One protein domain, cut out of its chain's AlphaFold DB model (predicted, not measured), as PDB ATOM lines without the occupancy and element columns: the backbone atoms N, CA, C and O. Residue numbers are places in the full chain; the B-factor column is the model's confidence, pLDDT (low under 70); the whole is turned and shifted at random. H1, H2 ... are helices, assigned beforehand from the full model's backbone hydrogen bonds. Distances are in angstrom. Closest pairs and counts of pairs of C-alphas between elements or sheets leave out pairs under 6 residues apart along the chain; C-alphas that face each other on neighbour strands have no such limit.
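AT A GLANCE: This is residues 31 to 113 of the 114 residues of an uncharacterized protein of Chimaeribacter californicus (UniProt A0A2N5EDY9). Two long helices, H2 and H5, run side by side in opposite ways as the middle of a rod; H1 and H6 meet at one end, and H3 with little H4 makes a loose head at the other. The printed part has 83 residues, 65 of them in six named helices, H1 to H6 in order along the chain, with no named strand; its class is all helix, and the whole is only just loose, close to extended, with a radius of gyration of the C-alphas of 17.4 A and spans of 55 by 25 by 17 A.

HOW THE PARTS SIT: H1, residues 32 to 35, only just touches H6, residues 101 to 111, with 3 pairs of C-alphas within 8 A, the closest Leu 34 and Leu 103, 6.6 A. H2, residues 39 to 56, touches H5, residues 80 to 97, at a shallow tilt of 19 degrees, opposite ways; closest C-alphas Ser 40 and Ala 92, 4.2 A. H3, residues 58 to 67, is about perpendicular to H2, 77 degrees. H4, residues 70 to 73, touches no helix. Every O i to N i+4 pair is within hydrogen-bond range in H2, H3 and H6, and 11 of 14 in H5.

IN THESE COORDINATES: H1 begins at C-alpha 32 (125.259, 126.924, 103.837); H6 ends at C-alpha 111 (120.324, 117.427, 100.572). H2 measures 25.2 A, H5 25.9 A.

THE WHOLE: The printed part has no cut and no long link. No printed residue is under 70.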
ATOM      1  N   HIS A  31     122.646 123.609 102.884       80.19
ATOM      2  CA  HIS A  31     123.651 123.382 103.908       80.19
ATOM      3  C   HIS A  31     124.637 124.547 104.130       80.19
ATOM      4  O   HIS A  31     125.599 124.378 104.876       80.19
ATOM      5  N   ALA A  32     124.410 125.749 103.583       83.12
ATOM      6  CA  ALA A  32     125.259 126.924 103.837       83.12
ATOM      7  C   ALA A  32     125.390 127.245 105.338       83.12
ATOM      8  O   ALA A  32     126.454 127.639 105.811       83.12
ATOM      9  N   LYS A  33     124.340 126.977 106.130       83.38
ATOM     10  CA  LYS A  33     124.375 127.111 107.598       83.38
ATOM     11  C   LYS A  33     125.407 126.195 108.269       83.38
ATOM     12  O   LYS A  33     125.829 126.478 109.387       83.38
ATOM     13  N   LEU A  34     125.824 125.106 107.615       86.88
ATOM     14  CA  LEU A  34     126.868 124.215 108.126       86.88
ATOM     15  C   LEU A  34     128.265 124.829 108.013       86.88
ATOM     16  O   LEU A  34     129.130 124.449 108.797       86.88
ATOM     17  N   LEU A  35     128.482 125.801 107.119       85.38
ATOM     18  CA  LEU A  35     129.758 126.517 107.021       85.38
ATOM     19  C   LEU A  35     130.084 127.226 108.340       85.38
ATOM     20  O   LEU A  35     131.200 127.113 108.832       85.38
ATOM     21  N   PHE A  36     129.089 127.830 108.995       86.50
ATOM     22  CA  PHE A  36     129.253 128.433 110.324       86.50
ATOM     23  C   PHE A  36     129.533 127.423 111.445       86.50
ATOM     24  O   PHE A  36     129.877 127.820 112.552       86.50
ATOM     25  N   LYS A  37     129.381 126.118 111.202       87.62
ATOM     26  CA  LYS A  37     129.785 125.069 112.152       87.62
ATOM     27  C   LYS A  37     131.169 124.503 111.838       87.62
ATOM     28  O   LYS A  37     131.706 123.750 112.647       87.62
ATOM     29  N   ALA A  38     131.731 124.820 110.672       90.31
ATOM     30  CA  ALA A  38     133.014 124.294 110.248       90.31
ATOM     31  C   ALA A  38     134.160 125.038 110.942       90.31
ATOM     32  O   ALA A  38     134.268 126.262 110.875       90.31
ATOM     33  N   TRP A  39     135.063 124.274 111.561       88.81
ATOM     34  CA  TRP A  39     136.268 124.814 112.200       88.81
ATOM     35  C   TRP A  39     137.144 125.630 111.247       88.81
ATOM     36  O   TRP A  39     137.701 126.640 111.658       88.81
ATOM     37  N   SER A  40     137.228 125.241 109.973       90.00
ATOM     38  CA  SER A  40     137.985 125.983 108.959       90.00
ATOM     39  C   SER A  40     137.470 127.410 108.774       90.00
ATOM     40  O   SER A  40     138.266 128.335 108.663       90.00
ATOM     41  N   VAL A  41     136.149 127.607 108.798       91.50
ATOM     42  CA  VAL A  41     135.538 128.934 108.656       91.50
ATOM     43  C   VAL A  41     135.846 129.786 109.880       91.50
ATOM     44  O   VAL A  41     136.297 130.914 109.729       91.50
ATOM     45  N   TRP A  42     135.706 129.235 111.088       93.00
ATOM     46  CA  TRP A  42     136.037 129.963 112.314       93.00
ATOM     47  C   TRP A  42     137.515 130.326 112.414       93.00
ATOM     48  O   TRP A  42     137.829 131.471 112.717       93.00
ATOM     49  N   LEU A  43     138.417 129.387 112.130       92.62
ATOM     50  CA  LEU A  43     139.859 129.638 112.157       92.62
ATOM     51  C   LEU A  43     140.264 130.679 111.107       92.62
ATOM     52  O   LEU A  43     141.032 131.586 111.414       92.62
ATOM     53  N   GLY A  44     139.700 130.596 109.898       93.38
ATOM     54  CA  GLY A  44     139.985 131.544 108.822       93.38
ATOM     55  C   GLY A  44     139.453 132.939 109.132       93.38
ATOM     56  O   GLY A  44     140.185 133.922 109.028       93.38
ATOM     57  N   SER A  45     138.200 133.035 109.587       92.81
ATOM     58  CA  SER A  45     137.598 134.305 109.997       92.81
ATOM     59  C   SER A  45     138.315 134.911 111.202       92.81
ATOM     60  O   SER A  45     138.562 136.112 111.201       92.81
ATOM     61  N   ALA A  46     138.706 134.105 112.193       91.81
ATOM     62  CA  ALA A  46     139.483 134.569 113.340       91.81
ATOM     63  C   ALA A  46     140.873 135.065 112.925       91.81
ATOM     64  O   ALA A  46     141.282 136.141 113.352       91.81
ATOM     65  N   GLY A  47     141.579 134.332 112.057       90.44
ATOM     66  CA  GLY A  47     142.885 134.742 111.536       90.44
ATOM     67  C   GLY A  47     142.814 136.052 110.753       90.44
ATOM     68  O   GLY A  47     143.622 136.953 110.987       90.44
ATOM     69  N   ALA A  48     141.812 136.202 109.885       90.56
ATOM     70  CA  ALA A  48     141.589 137.427 109.119       90.56
ATOM     71  C   ALA A  48     141.208 138.610 110.021       90.56
ATOM     72  O   ALA A  48     141.788 139.689 109.901       90.56
ATOM     73  N   ALA A  49     140.277 138.403 110.956       89.44
ATOM     74  CA  ALA A  49     139.841 139.434 111.891       89.44
ATOM     75  C   ALA A  49     140.982 139.884 112.807       89.44
ATOM     76  O   ALA A  49     141.159 141.081 113.005       89.44
ATOM     77  N   LEU A  50     141.785 138.950 113.323       86.75
ATOM     78  CA  LEU A  50     142.917 139.270 114.185       86.75
ATOM     79  C   LEU A  50     143.999 140.023 113.404       86.75
ATOM     80  O   LEU A  50     144.487 141.043 113.875       86.75
ATOM     81  N   SER A  51     144.297 139.597 112.174       86.44
ATOM     82  CA  SER A  51     145.233 140.305 111.287       86.44
ATOM     83  C   SER A  51     144.778 141.737 110.990       86.44
ATOM     84  O   SER A  51     145.579 142.666 111.059       86.44
ATOM     85  N   ALA A  52     143.487 141.929 110.703       86.75
ATOM     86  CA  ALA A  52     142.904 143.248 110.487       86.75
ATOM     87  C   ALA A  52     142.907 144.091 111.774       86.75
ATOM     88  O   ALA A  52     143.267 145.264 111.740       86.75
ATOM     89  N   ALA A  53     142.574 143.498 112.923       81.69
ATOM     90  CA  ALA A  53     142.577 144.182 114.213       81.69
ATOM     91  C   ALA A  53     143.976 144.688 114.593       81.69
ATOM     92  O   ALA A  53     144.093 145.801 115.094       81.69
ATOM     93  N   MET A  54     145.034 143.923 114.300       79.12
ATOM     94  CA  MET A  54     146.418 144.360 114.537       79.12
ATOM     95  C   MET A  54     146.799 145.593 113.712       79.12
ATOM     96  O   MET A  54     147.554 146.436 114.185       79.12
ATOM     97  N   GLN A  55     146.272 145.714 112.492       80.19
ATOM     98  CA  GLN A  55     146.520 146.878 111.636       80.19
ATOM     99  C   GLN A  55     145.697 148.095 112.073       80.19
ATOM    100  O   GLN A  55     146.150 149.227 111.944       80.19
ATOM    101  N   LEU A  56     144.486 147.860 112.578       79.12
ATOM    102  CA  LEU A  56     143.548 148.915 112.951       79.12
ATOM    103  C   LEU A  56     143.779 149.454 114.372       79.12
ATOM    104  O   LEU A  56     143.416 150.595 114.639       79.12
ATOM    105  N   ILE A  57     144.338 148.646 115.284       80.25
ATOM    106  CA  ILE A  57     144.480 148.975 116.714       80.25
ATOM    107  C   ILE A  57     145.849 148.504 117.260       80.25
ATOM    108  O   ILE A  57     145.915 147.584 118.083       80.25
ATOM    109  N   PRO A  58     146.965 149.123 116.834       75.69
ATOM    110  CA  PRO A  58     148.304 148.738 117.290       75.69
ATOM    111  C   PRO A  58     148.497 148.908 118.810       75.69
ATOM    112  O   PRO A  58     149.149 148.081 119.447       75.69
ATOM    113  N   ASP A  59     147.865 149.912 119.425       81.12
ATOM    114  CA  ASP A  59     148.021 150.211 120.858       81.12
ATOM    115  C   ASP A  59     147.450 149.123 121.779       81.12
ATOM    116  O   ASP A  59     148.019 148.813 122.830       81.12
ATOM    117  N   ALA A  60     146.341 148.491 121.380       79.69
ATOM    118  CA  ALA A  60     145.757 147.380 122.131       79.69
ATOM    119  C   ALA A  60     146.684 146.159 122.117       79.69
ATOM    120  O   ALA A  60     146.824 145.462 123.124       79.69
ATOM    121  N   ALA A  61     147.370 145.936 120.995       75.38
ATOM    122  CA  ALA A  61     148.332 144.856 120.851       75.38
ATOM    123  C   ALA A  61     149.590 145.094 121.702       75.38
ATOM    124  O   ALA A  61     150.076 144.170 122.355       75.38
ATOM    125  N   LEU A  62     150.073 146.340 121.768       78.56
ATOM    126  CA  LEU A  62     151.178 146.735 122.649       78.56
ATOM    127  C   LEU A  62     150.802 146.631 124.128       78.56
ATOM    128  O   LEU A  62     151.601 146.174 124.941       78.56
ATOM    129  N   THR A  63     149.574 147.001 124.483       83.06
ATOM    130  CA  THR A  63     149.069 146.876 125.856       83.06
ATOM    131  C   THR A  63     148.994 145.407 126.276       83.06
ATOM    132  O   THR A  63     149.525 145.039 127.323       83.06
ATOM    133  N   GLY A  64     148.418 144.547 125.427       80.00
ATOM    134  CA  GLY A  64     148.381 143.102 125.659       80.00
ATOM    135  C   GLY A  64     149.779 142.482 125.734       80.00
ATOM    136  O   GLY A  64     150.042 141.660 126.609       80.00
ATOM    137  N   TRP A  65     150.709 142.937 124.888       77.94
ATOM    138  CA  TRP A  65     152.112 142.542 124.971       77.94
ATOM    139  C   TRP A  65     152.729 142.937 126.308       77.94
ATOM    140  O   TRP A  65     153.341 142.110 126.974       77.94
ATOM    141  N   ASN A  66     152.542 144.176 126.752       84.56
ATOM    142  CA  ASN A  66     153.116 144.662 128.001       84.56
ATOM    143  C   ASN A  66     152.586 143.900 129.225       84.56
ATOM    144  O   ASN A  66     153.366 143.667 130.146       84.56
ATOM    145  N   MET A  67     151.340 143.418 129.181       86.94
ATOM    146  CA  MET A  67     150.729 142.581 130.223       86.94
ATOM    147  C   MET A  67     151.261 141.139 130.283       86.94
ATOM    148  O   MET A  67     151.054 140.468 131.293       86.94
ATOM    149  N   LEU A  68     151.946 140.639 129.246       82.81
ATOM    150  CA  LEU A  68     152.502 139.283 129.275       82.81
ATOM    151  C   LEU A  68     153.684 139.177 130.264       82.81
ATOM    152  O   LEU A  68     154.568 140.046 130.251       82.81
ATOM    153  N   PRO A  69     153.750 138.101 131.076       87.19
ATOM    154  CA  PRO A  69     154.900 137.809 131.927       87.19
ATOM    155  C   PRO A  69     156.209 137.722 131.125       87.19
ATOM    156  O   PRO A  69     156.193 137.282 129.968       87.19
ATOM    157  N   PRO A  70     157.352 138.100 131.724       82.00
ATOM    158  CA  PRO A  70     158.650 138.083 131.050       82.00
ATOM    159  C   PRO A  70     159.035 136.682 130.556       82.00
ATOM    160  O   PRO A  70     159.586 136.566 129.464       82.00
ATOM    161  N   ASP A  71     158.644 135.635 131.288       85.44
ATOM    162  CA  ASP A  71     158.906 134.240 130.921       85.44
ATOM    163  C   ASP A  71     158.242 133.840 129.601       85.44
ATOM    164  O   ASP A  71     158.775 133.018 128.870       85.44
ATOM    165  N   ILE A  72     157.086 134.421 129.259       82.25
ATOM    166  CA  ILE A  72     156.409 134.144 127.983       82.25
ATOM    167  C   ILE A  72     157.032 134.978 126.861       82.25
ATOM    168  O   ILE A  72     157.213 134.490 125.746       82.25
ATOM    169  N   LYS A  73     157.412 136.227 127.155       81.00
ATOM    170  CA  LYS A  73     158.050 137.129 126.185       81.00
ATOM    171  C   LYS A  73     159.381 136.584 125.668       81.00
ATOM    172  O   LYS A  73     159.679 136.791 124.497       81.00
ATOM    173  N   SER A  74     160.150 135.863 126.487       83.00
ATOM    174  CA  SER A  74     161.435 135.279 126.072       83.00
ATOM    175  C   SER A  74     161.311 134.143 125.052       83.00
ATOM    176  O   SER A  74     162.264 133.888 124.322       83.00
ATOM    177  N   PHE A  75     160.157 133.471 124.975       81.31
ATOM    178  CA  PHE A  75     159.907 132.414 123.984       81.31
ATOM    179  C   PHE A  75     159.229 132.926 122.707       81.31
ATOM    180  O   PHE A  75     159.138 132.187 121.727       81.31
ATOM    181  N   LEU A  76     158.734 134.168 122.704       78.88
ATOM    182  CA  LEU A  76     157.992 134.726 121.580       78.88
ATOM    183  C   LEU A  76     158.909 135.557 120.669       78.88
ATOM    184  O   LEU A  76     159.616 136.444 121.147       78.88
ATOM    185  N   PRO A  77     158.890 135.319 119.345       75.62
ATOM    186  CA  PRO A  77     159.672 136.115 118.412       75.62
ATOM    187  C   PRO A  77     159.146 137.563 118.334       75.62
ATOM    188  O   PRO A  77     157.955 137.801 118.558       75.62
ATOM    189  N   PRO A  78     159.987 138.541 117.947       72.81
ATOM    190  CA  PRO A  78     159.615 139.963 117.933       72.81
ATOM    191  C   PRO A  78     158.385 140.302 117.071       72.81
ATOM    192  O   PRO A  78     157.736 141.319 117.284       72.81
ATOM    193  N   ASN A  79     158.044 139.447 116.102       77.75
ATOM    194  CA  ASN A  79     156.933 139.596 115.159       77.75
ATOM    195  C   ASN A  79     155.734 138.666 115.453       77.75
ATOM    196  O   ASN A  79     154.947 138.372 114.548       77.75
ATOM    197  N   TYR A  80     155.577 138.187 116.694       76.38
ATOM    198  CA  TYR A  80     154.576 137.171 117.048       76.38
ATOM    199  C   TYR A  80     153.133 137.527 116.627       76.38
ATOM    200  O   TYR A  80     152.393 136.652 116.179       76.38
ATOM    201  N   LEU A  81     152.737 138.804 116.690       73.00
ATOM    202  CA  LEU A  81     151.382 139.257 116.338       73.00
ATOM    203  C   LEU A  81     151.016 138.983 114.875       73.00
ATOM    204  O   LEU A  81     149.907 138.536 114.585       73.00
ATOM    205  N   SER A  82     151.954 139.197 113.951       75.44
ATOM    206  CA  SER A  82     151.751 138.905 112.525       75.44
ATOM    207  C   SER A  82     151.742 137.399 112.244       75.44
ATOM    208  O   SER A  82     151.065 136.931 111.323       75.44
ATOM    209  N   ILE A  83     152.463 136.625 113.059       85.12
ATOM    210  CA  ILE A  83     152.525 135.166 112.940       85.12
ATOM    211  C   ILE A  83     151.196 134.536 113.357       85.12
ATOM    212  O   ILE A  83     150.755 133.613 112.684       85.12
ATOM    213  N   ILE A  84     150.517 135.044 114.393       84.56
ATOM    214  CA  ILE A  84     149.242 134.471 114.869       84.56
ATOM    215  C   ILE A  84     148.177 134.485 113.765       84.56
ATOM    216  O   ILE A  84     147.515 133.473 113.534       84.56
ATOM    217  N   GLY A  85     148.033 135.604 113.051       85.50
ATOM    218  CA  GLY A  85     147.072 135.718 111.952       85.50
ATOM    219  C   GLY A  85     147.354 134.731 110.816       85.50
ATOM    220  O   GLY A  85     146.472 133.979 110.396       85.50
ATOM    221  N   SER A  86     148.615 134.673 110.379       88.12
ATOM    222  CA  SER A  86     149.071 133.755 109.326       88.12
ATOM    223  C   SER A  86     148.953 132.288 109.754       88.12
ATOM    224  O   SER A  86     148.537 131.436 108.973       88.12
ATOM    225  N   PHE A  87     149.257 131.988 111.016       90.94
ATOM    226  CA  PHE A  87     149.123 130.660 111.603       90.94
ATOM    227  C   PHE A  87     147.667 130.195 111.608       90.94
ATOM    228  O   PHE A  87     147.380 129.098 111.135       90.94
ATOM    229  N   LEU A  88     146.735 131.033 112.070       91.81
ATOM    230  CA  LEU A  88     145.304 130.721 112.051       91.81
ATOM    231  C   LEU A  88     144.785 130.491 110.626       91.81
ATOM    232  O   LEU A  88     143.986 129.582 110.414       91.81
ATOM    233  N   MET A  89     145.283 131.248 109.644       91.06
ATOM    234  CA  MET A  89     144.974 131.038 108.227       91.06
ATOM    235  C   MET A  89     145.463 129.665 107.735       91.06
ATOM    236  O   MET A  89     144.706 128.924 107.109       91.06
ATOM    237  N   VAL A  90     146.701 129.277 108.059       93.06
ATOM    238  CA  VAL A  90     147.233 127.943 107.726       93.06
ATOM    239  C   VAL A  90     146.426 126.847 108.425       93.06
ATOM    240  O   VAL A  90     146.044 125.866 107.790       93.06
ATOM    241  N   MET A  91     146.084 127.029 109.702       93.38
ATOM    242  CA  MET A  91     145.227 126.099 110.442       93.38
ATOM    243  C   MET A  91     143.830 125.989 109.834       93.38
ATOM    244  O   MET A  91     143.266 124.899 109.805       93.38
ATOM    245  N   ALA A  92     143.275 127.079 109.303       92.69
ATOM    246  CA  ALA A  92     141.997 127.068 108.605       92.69
ATOM    247  C   ALA A  92     142.036 126.182 107.357       92.69
ATOM    248  O   ALA A  92     141.097 125.420 107.125       92.69
ATOM    249  N   VAL A  93     143.129 126.246 106.587       92.44
ATOM    250  CA  VAL A  93     143.363 125.380 105.421       92.44
ATOM    251  C   VAL A  93     143.542 123.930 105.863       92.44
ATOM    252  O   VAL A  93     142.875 123.043 105.336       92.44
ATOM    253  N   LEU A  94     144.360 123.676 106.888       92.50
ATOM    254  CA  LEU A  94     144.554 122.325 107.419       92.50
ATOM    255  C   LEU A  94     143.252 121.712 107.953       92.50
ATOM    256  O   LEU A  94     142.975 120.533 107.732       92.50
ATOM    257  N   ALA A  95     142.406 122.520 108.590       90.94
ATOM    258  CA  ALA A  95     141.112 122.094 109.108       90.94
ATOM    259  C   ALA A  95     140.138 121.630 108.014       90.94
ATOM    260  O   ALA A  95     139.193 120.903 108.327       90.94
ATOM    261  N   GLN A  96     140.361 121.992 106.746       87.12
ATOM    262  CA  GLN A  96     139.571 121.476 105.623       87.12
ATOM    263  C   GLN A  96     139.874 120.000 105.330       87.12
ATOM    264  O   GLN A  96     138.985 119.278 104.882       87.12
ATOM    265  N   PHE A  97     141.085 119.524 105.637       88.19
ATOM    266  CA  PHE A  97     141.449 118.112 105.478       88.19
ATOM    267  C   PHE A  97     140.922 117.234 106.622       88.19
ATOM    268  O   PHE A  97     140.814 116.014 106.479       88.19
ATOM    269  N   ILE A  98     140.547 117.833 107.757       87.69
ATOM    270  CA  ILE A  98     139.961 117.102 108.883       87.69
ATOM    271  C   ILE A  98     138.496 116.790 108.570       87.69
ATOM    272  O   ILE A  98     137.630 117.666 108.526       87.69
ATOM    273  N   ARG A  99     138.189 115.500 108.386       82.12
ATOM    274  CA  ARG A  99     136.837 115.048 108.036       82.12
ATOM    275  C   ARG A  99     135.860 115.217 109.205       82.12
ATOM    276  O   ARG A  99     135.806 114.400 110.123       82.12
ATOM    277  N   GLN A 100     134.999 116.229 109.118       83.62
ATOM    278  CA  GLN A 100     133.949 116.508 110.105       83.62
ATOM    279  C   GLN A 100     132.703 115.634 109.854       83.62
ATOM    280  O   GLN A 100     131.708 116.088 109.287       83.62
ATOM    281  N   ARG A 101     132.747 114.361 110.281       85.56
ATOM    282  CA  ARG A 101     131.689 113.348 110.028       85.56
ATOM    283  C   ARG A 101     130.275 113.821 110.397       85.56
ATOM    284  O   ARG A 101     129.334 113.581 109.651       85.56
ATOM    285  N   LYS A 102     130.125 114.549 111.508       85.50
ATOM    286  CA  LYS A 102     128.829 115.096 111.949       85.50
ATOM    287  C   LYS A 102     128.238 116.097 110.948       85.50
ATOM    288  O   LYS A 102     127.037 116.059 110.703       85.50
ATOM    289  N   LEU A 103     129.062 116.974 110.370       84.81
ATOM    290  CA  LEU A 103     128.604 117.946 109.369       84.81
ATOM    291  C   LEU A 103     128.311 117.279 108.028       84.81
ATOM    292  O   LEU A 103     127.361 117.669 107.362       84.81
ATOM    293  N   LEU A 104     129.074 116.245 107.667       85.69
ATOM    294  CA  LEU A 104     128.813 115.446 106.472       85.69
ATOM    295  C   LEU A 104     127.423 114.788 106.535       85.69
ATOM    296  O   LEU A 104     126.650 114.909 105.592       85.69
ATOM    297  N   ASN A 105     127.081 114.169 107.669       87.44
ATOM    298  CA  ASN A 105     125.771 113.543 107.863       87.44
ATOM    299  C   ASN A 105     124.635 114.580 107.828       87.44
ATOM    300  O   ASN A 105     123.592 114.332 107.233       87.44
ATOM    301  N   GLN A 106     124.838 115.761 108.429       86.00
ATOM    302  CA  GLN A 106     123.853 116.852 108.373       86.00
ATOM    303  C   GLN A 106     123.670 117.384 106.953       86.00
ATOM    304  O   GLN A 106     122.548 117.667 106.554       86.00
ATOM    305  N   LYS A 107     124.754 117.493 106.180       86.81
ATOM    306  CA  LYS A 107     124.685 117.866 104.767       86.81
ATOM    307  C   LYS A 107     123.837 116.859 103.985       86.81
ATOM    308  O   LYS A 107     122.906 117.272 103.316       86.81
ATOM    309  N   GLN A 108     124.093 115.562 104.151       86.38
ATOM    310  CA  GLN A 108     123.322 114.504 103.485       86.38
ATOM    311  C   GLN A 108     121.829 114.529 103.845       86.38
ATOM    312  O   GLN A 108     120.997 114.301 102.979       86.38
ATOM    313  N   GLN A 109     121.479 114.825 105.102       86.44
ATOM    314  CA  GLN A 109     120.080 114.974 105.522       86.44
ATOM    315  C   GLN A 109     119.399 116.188 104.880       86.44
ATOM    316  O   GLN A 109     118.246 116.089 104.479       86.44
ATOM    317  N   LEU A 110     120.107 117.317 104.788       84.75
ATOM    318  CA  LEU A 110     119.591 118.543 104.175       84.75
ATOM    319  C   LEU A 110     119.455 118.412 102.657       84.75
ATOM    320  O   LEU A 110     118.508 118.940 102.097       84.75
ATOM    321  N   ASP A 111     120.374 117.693 102.012       82.69
ATOM    322  CA  ASP A 111     120.324 117.427 100.572       82.69
ATOM    323  C   ASP A 111     119.234 116.382 100.220       82.69
ATOM    324  O   ASP A 111     118.790 116.316  99.078       82.69
ATOM    325  N   ALA A 112     118.793 115.566 101.188       81.00
ATOM    326  CA  ALA A 112     117.707 114.588 101.032       81.00
ATOM    327  C   ALA A 112     116.310 115.151 101.362       81.00
ATOM    328  O   ALA A 112     115.311 114.449 101.192       81.00
ATOM    329  N   GLN A 113     116.232 116.383 101.873       71.19
ATOM    330  CA  GLN A 113     114.975 117.062 102.167       71.19
ATOM    331  C   GLN A 113     114.533 117.839 100.910       71.19
ATOM    332  O   GLN A 113     115.322 118.656 100.436       71.19
TER     333      GLN A 113